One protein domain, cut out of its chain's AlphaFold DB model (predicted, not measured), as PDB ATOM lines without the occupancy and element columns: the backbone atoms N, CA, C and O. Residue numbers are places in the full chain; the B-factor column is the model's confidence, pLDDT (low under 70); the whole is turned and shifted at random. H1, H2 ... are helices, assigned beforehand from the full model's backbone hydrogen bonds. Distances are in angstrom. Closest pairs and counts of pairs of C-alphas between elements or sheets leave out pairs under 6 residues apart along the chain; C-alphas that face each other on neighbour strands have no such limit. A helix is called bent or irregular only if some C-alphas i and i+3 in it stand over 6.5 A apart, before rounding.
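This is residues 351 to 398 of the 398 residues of an uncharacterized protein of Metschnikowia sp. JCM 33374 (UniProt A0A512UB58). A long helix, H1, and a shorter one, H2, stand in one flat layer with a long tail, residues 382 to 398. The chain runs along H1, folds back through H2, then turns again so that the tail runs back on the side of H2 away from H1. The layer is loosely joined, and residues 351 to 357, of which 352 to 357 belong to H1, stick out free. The 48 printed residues hold two named helices, H1 then H2, and no named strand, in the class all helix. The whole is only just loose, close to compact, with a radius of gyration of the C-alphas of 11.5 A and spans of 30 by 28 by 8 A.

H1, residues 352 to 367, and H2, residues 373 to 381, are near each other: 5 pairs of their C-alphas lie within 10 A, and the closest pair is 8.2 A apart. Their link, residues 368 to 372, is tight. In H1 and H2 every O i to N i+4 pair is within hydrogen-bond range.

H1 is 23.2 A long, from C-alpha 352 at (10.156, -0.200, -78.895) to C-alpha 367 at (-8.873, 8.897, -88.593). H2 is 12.3 A long and ends at C-alpha 381, at (-1.994, -11.117, -75.590). Neither helix is bent or irregular.

The two C-alphas farthest apart, those of Ser 351 and Gln 398, are 32.5 A apart. Gln 398 is the chain's last residue. The printed part has no cut. Residues 382 to 398 hold no named element; their C-alphas lie 8 to 17 A from the mean of the C-alphas. The mean pLDDT of the printed part is 82.9, with residues 386 to 395 and 397 to 398 under 70.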
ATOM      1  N   SER A 351       9.402  -4.904 -80.036       88.94
ATOM      2  CA  SER A 351      10.464  -3.919 -79.861       88.94
ATOM      3  C   SER A 351       9.867  -2.514 -79.710       88.94
ATOM      4  O   SER A 351       8.769  -2.231 -80.197       88.94
ATOM      5  N   LYS A 352      10.595  -1.601 -79.050       88.25
ATOM      6  CA  LYS A 352      10.156  -0.200 -78.895       88.25
ATOM      7  C   LYS A 352       9.878   0.465 -80.248       88.25
ATOM      8  O   LYS A 352       8.953   1.262 -80.350       88.25
ATOM      9  N   TRP A 353      10.666   0.130 -81.272       90.12
ATOM     10  CA  TRP A 353      10.465   0.626 -82.631       90.12
ATOM     11  C   TRP A 353       9.168   0.087 -83.240       90.12
ATOM     12  O   TRP A 353       8.316   0.879 -83.623       90.12
ATOM     13  N   ALA A 354       8.977  -1.238 -83.242       87.12
ATOM     14  CA  ALA A 354       7.791  -1.861 -83.828       87.12
ATOM     15  C   ALA A 354       6.505  -1.368 -83.153       87.12
ATOM     16  O   ALA A 354       5.535  -1.045 -83.832       87.12
ATOM     17  N   ARG A 355       6.530  -1.225 -81.822       89.31
ATOM     18  CA  ARG A 355       5.410  -0.683 -81.050       89.31
ATOM     19  C   ARG A 355       5.045   0.738 -81.479       89.31
ATOM     20  O   ARG A 355       3.904   0.966 -81.853       89.31
ATOM     21  N   ARG A 356       6.013   1.661 -81.502       90.88
ATOM     22  CA  ARG A 356       5.769   3.056 -81.913       90.88
ATOM     23  C   ARG A 356       5.277   3.163 -83.354       90.88
ATOM     24  O   ARG A 356       4.431   3.999 -83.654       90.88
ATOM     25  N   THR A 357       5.820   2.349 -84.259       91.19
ATOM     26  CA  THR A 357       5.395   2.329 -85.667       91.19
ATOM     27  C   THR A 357       3.961   1.821 -85.807       91.19
ATOM     28  O   THR A 357       3.184   2.389 -86.573       91.19
ATOM     29  N   MET A 358       3.594   0.792 -85.039       91.75
ATOM     30  CA  MET A 358       2.237   0.248 -84.997       91.75
ATOM     31  C   MET A 358       1.240   1.264 -84.420       91.75
ATOM     32  O   MET A 358       0.226   1.518 -85.058       91.75
ATOM     33  N   GLU A 359       1.562   1.904 -83.291       93.94
ATOM     34  CA  GLU A 359       0.734   2.951 -82.662       93.94
ATOM     35  C   GLU A 359       0.456   4.107 -83.636       93.94
ATOM     36  O   GLU A 359      -0.697   4.437 -83.893       93.94
ATOM     37  N   ARG A 360       1.496   4.642 -84.290       95.56
ATOM     38  CA  ARG A 360       1.333   5.711 -85.291       95.56
ATOM     39  C   ARG A 360       0.476   5.286 -86.477       95.56
ATOM     40  O   ARG A 360      -0.332   6.068 -86.966       95.56
ATOM     41  N   SER A 361       0.670   4.060 -86.962       94.06
ATOM     42  CA  SER A 361      -0.143   3.519 -88.059       94.06
ATOM     43  C   SER A 361      -1.613   3.416 -87.650       94.06
ATOM     44  O   SER A 361      -2.497   3.707 -88.451       94.06
ATOM     45  N   MET A 362      -1.878   3.053 -86.397       94.38
ATOM     46  CA  MET A 362      -3.234   2.962 -85.864       94.38
ATOM     47  C   MET A 362      -3.888   4.319 -85.690       94.38
ATOM     48  O   MET A 362      -5.052   4.450 -86.051       94.38
ATOM     49  N   ASP A 363      -3.156   5.331 -85.232       94.69
ATOM     50  CA  ASP A 363      -3.684   6.694 -85.146       94.69
ATOM     51  C   ASP A 363      -4.144   7.204 -86.520       94.69
ATOM     52  O   ASP A 363      -5.207   7.811 -86.633       94.69
ATOM     53  N   VAL A 364      -3.385   6.903 -87.580       95.50
ATOM     54  CA  VAL A 364      -3.764   7.243 -88.961       95.50
ATOM     55  C   VAL A 364      -4.996   6.456 -89.408       95.50
ATOM     56  O   VAL A 364      -5.918   7.033 -89.973       95.50
ATOM     57  N   LEU A 365      -5.050   5.149 -89.150       91.75
ATOM     58  CA  LEU A 365      -6.182   4.307 -89.552       91.75
ATOM     59  C   LEU A 365      -7.481   4.670 -88.817       91.75
ATOM     60  O   LEU A 365      -8.546   4.689 -89.436       91.75
ATOM     61  N   LYS A 366      -7.390   5.055 -87.540       94.00
ATOM     62  CA  LYS A 366      -8.529   5.539 -86.749       94.00
ATOM     63  C   LYS A 366      -9.158   6.792 -87.347       94.00
ATOM     64  O   LYS A 366     -10.381   6.901 -87.356       94.00
ATOM     65  N   GLN A 367      -8.356   7.702 -87.905       94.12
ATOM     66  CA  GLN A 367      -8.873   8.897 -88.593       94.12
ATOM     67  C   GLN A 367      -9.736   8.553 -89.815       94.12
ATOM     68  O   GLN A 367     -10.566   9.360 -90.224       94.12
ATOM     69  N   TYR A 368      -9.579   7.349 -90.365       93.50
ATOM     70  CA  TYR A 368     -10.355   6.846 -91.494       93.50
ATOM     71  C   TYR A 368     -11.469   5.870 -91.091       93.50
ATOM     72  O   TYR A 368     -11.991   5.156 -91.945       93.50
ATOM     73  N   GLY A 369     -11.837   5.815 -89.806       92.50
ATOM     74  CA  GLY A 369     -12.914   4.945 -89.310       92.50
ATOM     75  C   GLY A 369     -12.536   3.464 -89.206       92.50
ATOM     76  O   GLY A 369     -13.394   2.616 -88.963       92.50
ATOM     77  N   VAL A 370     -11.252   3.130 -89.368       93.12
ATOM     78  CA  VAL A 370     -10.755   1.764 -89.192       93.12
ATOM     79  C   VAL A 370     -10.303   1.595 -87.744       93.12
ATOM     80  O   VAL A 370      -9.307   2.187 -87.321       93.12
ATOM     81  N   ASN A 371     -11.023   0.780 -86.976       92.12
ATOM     82  CA  ASN A 371     -10.692   0.492 -85.585       92.12
ATOM     83  C   ASN A 371      -9.990  -0.867 -85.474       92.12
ATOM     84  O   ASN A 371     -10.611  -1.915 -85.618       92.12
ATOM     85  N   LEU A 372      -8.684  -0.847 -85.195       92.56
ATOM     86  CA  LEU A 372      -7.864  -2.050 -85.007       92.56
ATOM     87  C   LEU A 372      -7.542  -2.348 -83.535       92.56
ATOM     88  O   LEU A 372      -6.666  -3.168 -83.267       92.56
ATOM     89  N   ASP A 373      -8.224  -1.722 -82.571       91.50
ATOM     90  CA  ASP A 373      -7.911  -1.884 -81.142       91.50
ATOM     91  C   ASP A 373      -8.060  -3.342 -80.669       91.50
ATOM     92  O   ASP A 373      -7.254  -3.825 -79.869       91.50
ATOM     93  N   SER A 374      -9.023  -4.086 -81.228       88.00
ATOM     94  CA  SER A 374      -9.160  -5.526 -80.960       88.00
ATOM     95  C   SER A 374      -7.926  -6.304 -81.421       88.00
ATOM     96  O   SER A 374      -7.387  -7.113 -80.673       88.00
ATOM     97  N   LEU A 375      -7.421  -6.006 -82.623       88.00
ATOM     98  CA  LEU A 375      -6.251  -6.677 -83.183       88.00
ATOM     99  C   LEU A 375      -4.984  -6.378 -82.366       88.00
ATOM    100  O   LEU A 375      -4.171  -7.272 -82.143       88.00
ATOM    101  N   VAL A 376      -4.818  -5.141 -81.883       89.50
ATOM    102  CA  VAL A 376      -3.720  -4.787 -80.958       89.50
ATOM    103  C   VAL A 376      -3.779  -5.636 -79.708       89.50
ATOM    104  O   VAL A 376      -2.755  -6.167 -79.272       89.50
ATOM    105  N   THR A 377      -4.974  -5.725 -79.130       90.25
ATOM    106  CA  THR A 377      -5.209  -6.430 -77.877       90.25
ATOM    107  C   THR A 377      -4.848  -7.902 -78.046       90.25
ATOM    108  O   THR A 377      -4.034  -8.411 -77.274       90.25
ATOM    109  N   ASP A 378      -5.305  -8.535 -79.127       88.44
ATOM    110  CA  ASP A 378      -5.005  -9.932 -79.454       88.44
ATOM    111  C   ASP A 378      -3.507 -10.177 -79.678       88.44
ATOM    112  O   ASP A 378      -2.925 -11.089 -79.082       88.44
ATOM    113  N   ILE A 379      -2.837  -9.324 -80.466       86.38
ATOM    114  CA  ILE A 379      -1.390  -9.444 -80.702       86.38
ATOM    115  C   ILE A 379      -0.614  -9.263 -79.391       86.38
ATOM    116  O   ILE A 379       0.340  -9.995 -79.126       86.38
ATOM    117  N   SER A 380      -1.019  -8.311 -78.547       85.69
ATOM    118  CA  SER A 380      -0.372  -8.059 -77.256       85.69
ATOM    119  C   SER A 380      -0.576  -9.197 -76.251       85.69
ATOM    120  O   SER A 380       0.304  -9.448 -75.425       85.69
ATOM    121  N   ALA A 381      -1.693  -9.920 -76.363       87.50
ATOM    122  CA  ALA A 381      -1.994 -11.117 -75.590       87.50
ATOM    123  C   ALA A 381      -1.334 -12.387 -76.165       87.50
ATOM    124  O   ALA A 381      -1.371 -13.439 -75.528       87.50
ATOM    125  N   GLY A 382      -0.719 -12.309 -77.352       86.81
ATOM    126  CA  GLY A 382      -0.158 -13.468 -78.051       86.81
ATOM    127  C   GLY A 382      -1.222 -14.407 -78.626       86.81
ATOM    128  O   GLY A 382      -0.937 -15.578 -78.879       86.81
ATOM    129  N   VAL A 383      -2.447 -13.916 -78.823       87.69
ATOM    130  CA  VAL A 383      -3.580 -14.681 -79.347       87.69
ATOM    131  C   VAL A 383      -3.625 -14.500 -80.865       87.69
ATOM    132  O   VAL A 383      -4.256 -13.591 -81.384       87.69
ATOM    133  N   PHE A 384      -2.923 -15.366 -81.600       78.19
ATOM    134  CA  PHE A 384      -2.871 -15.300 -83.073       78.19
ATOM    135  C   PHE A 384      -3.952 -16.139 -83.764       78.19
ATOM    136  O   PHE A 384      -4.245 -15.939 -84.939       78.19
ATOM    137  N   SER A 385      -4.547 -17.082 -83.038       70.81
ATOM    138  CA  SER A 385      -5.607 -17.961 -83.525       70.81
ATOM    139  C   SER A 385      -6.806 -17.856 -82.591       70.81
ATOM    140  O   SER A 385      -7.074 -18.749 -81.786       70.81
ATOM    141  N   GLY A 386      -7.506 -16.728 -82.652       59.25
ATOM    142  CA  GLY A 386      -8.821 -16.642 -82.040       59.25
ATOM    143  C   GLY A 386      -9.781 -17.563 -82.795       59.25
ATOM    144  O   GLY A 386      -9.983 -17.385 -83.991       59.25
ATOM    145  N   ASN A 387     -10.433 -18.499 -82.100       62.72
ATOM    146  CA  ASN A 387     -11.601 -19.244 -82.613       62.72
ATOM    147  C   ASN A 387     -12.799 -18.328 -82.962       62.72
ATOM    148  O   ASN A 387     -13.872 -18.799 -83.335       62.72
ATOM    149  N   ALA A 388     -12.641 -17.013 -82.811       60.53
ATOM    150  CA  ALA A 388     -13.629 -16.018 -83.154       60.53
ATOM    151  C   ALA A 388     -13.551 -15.720 -84.655       60.53
ATOM    152  O   ALA A 388     -12.755 -14.902 -85.109       60.53
ATOM    153  N   HIS A 389     -14.455 -16.327 -85.421       63.81
ATOM    154  CA  HIS A 389     -14.746 -15.956 -86.812       63.81
ATOM    155  C   HIS A 389     -15.191 -14.482 -86.993       63.81
ATOM    156  O   HIS A 389     -15.485 -14.068 -88.111       63.81
ATOM    157  N   SER A 390     -15.240 -13.690 -85.917       61.19
ATOM    158  CA  SER A 390     -15.760 -12.322 -85.865       61.19
ATOM    159  C   SER A 390     -14.698 -11.222 -86.006       61.19
ATOM    160  O   SER A 390     -15.063 -10.078 -86.254       61.19
ATOM    161  N   SER A 391     -13.397 -11.519 -85.868       60.06
ATOM    162  CA  SER A 391     -12.390 -10.469 -85.602       60.06
ATOM    163  C   SER A 391     -12.194  -9.444 -86.725       60.06
ATOM    164  O   SER A 391     -11.778  -8.321 -86.463       60.06
ATOM    165  N   ILE A 392     -12.512  -9.796 -87.973       66.12
ATOM    166  CA  ILE A 392     -12.382  -8.873 -89.111       66.12
ATOM    167  C   ILE A 392     -13.649  -8.031 -89.292       66.12
ATOM    168  O   ILE A 392     -13.561  -6.878 -89.707       66.12
ATOM    169  N   SER A 393     -14.827  -8.561 -88.969       65.12
ATOM    170  CA  SER A 393     -16.091  -7.864 -89.237       65.12
ATOM    171  C   SER A 393     -16.288  -6.620 -88.371       65.12
ATOM    172  O   SER A 393     -16.901  -5.667 -88.841       65.12
ATOM    173  N   ASP A 394     -15.702  -6.591 -87.173       68.75
ATOM    174  CA  ASP A 394     -15.836  -5.464 -86.238       68.75
ATOM    175  C   ASP A 394     -14.802  -4.344 -86.476       68.75
ATOM    176  O   ASP A 394     -14.872  -3.287 -85.854       68.75
ATOM    177  N   THR A 395     -13.837  -4.543 -87.388       68.06
ATOM    178  CA  THR A 395     -12.738  -3.574 -87.599       68.06
ATOM    179  C   THR A 395     -13.101  -2.365 -88.463       68.06
ATOM    180  O   THR A 395     -12.378  -1.365 -88.454       68.06
ATOM    181  N   VAL A 396     -14.213  -2.415 -89.201       71.44
ATOM    182  CA  VAL A 396     -14.661  -1.312 -90.063       71.44
ATOM    183  C   VAL A 396     -15.932  -0.716 -89.476       71.44
ATOM    184  O   VAL A 396     -17.004  -1.308 -89.581       71.44
ATOM    185  N   ILE A 397     -15.809   0.465 -88.870       66.94
ATOM    186  CA  ILE A 397     -16.961   1.232 -88.397       66.94
ATOM    187  C   ILE A 397     -17.490   2.007 -89.611       66.94
ATOM    188  O   ILE A 397     -16.768   2.830 -90.174       66.94
ATOM    189  N   GLN A 398     -18.703   1.673 -90.065       56.25
ATOM    190  CA  GLN A 398     -19.394   2.390 -91.148       56.25
ATOM    191  C   GLN A 398     -20.116   3.633 -90.647       56.25
ATOM    192  O   GLN A 398     -20.708   3.561 -89.547       56.25
TER     193      GLN A 398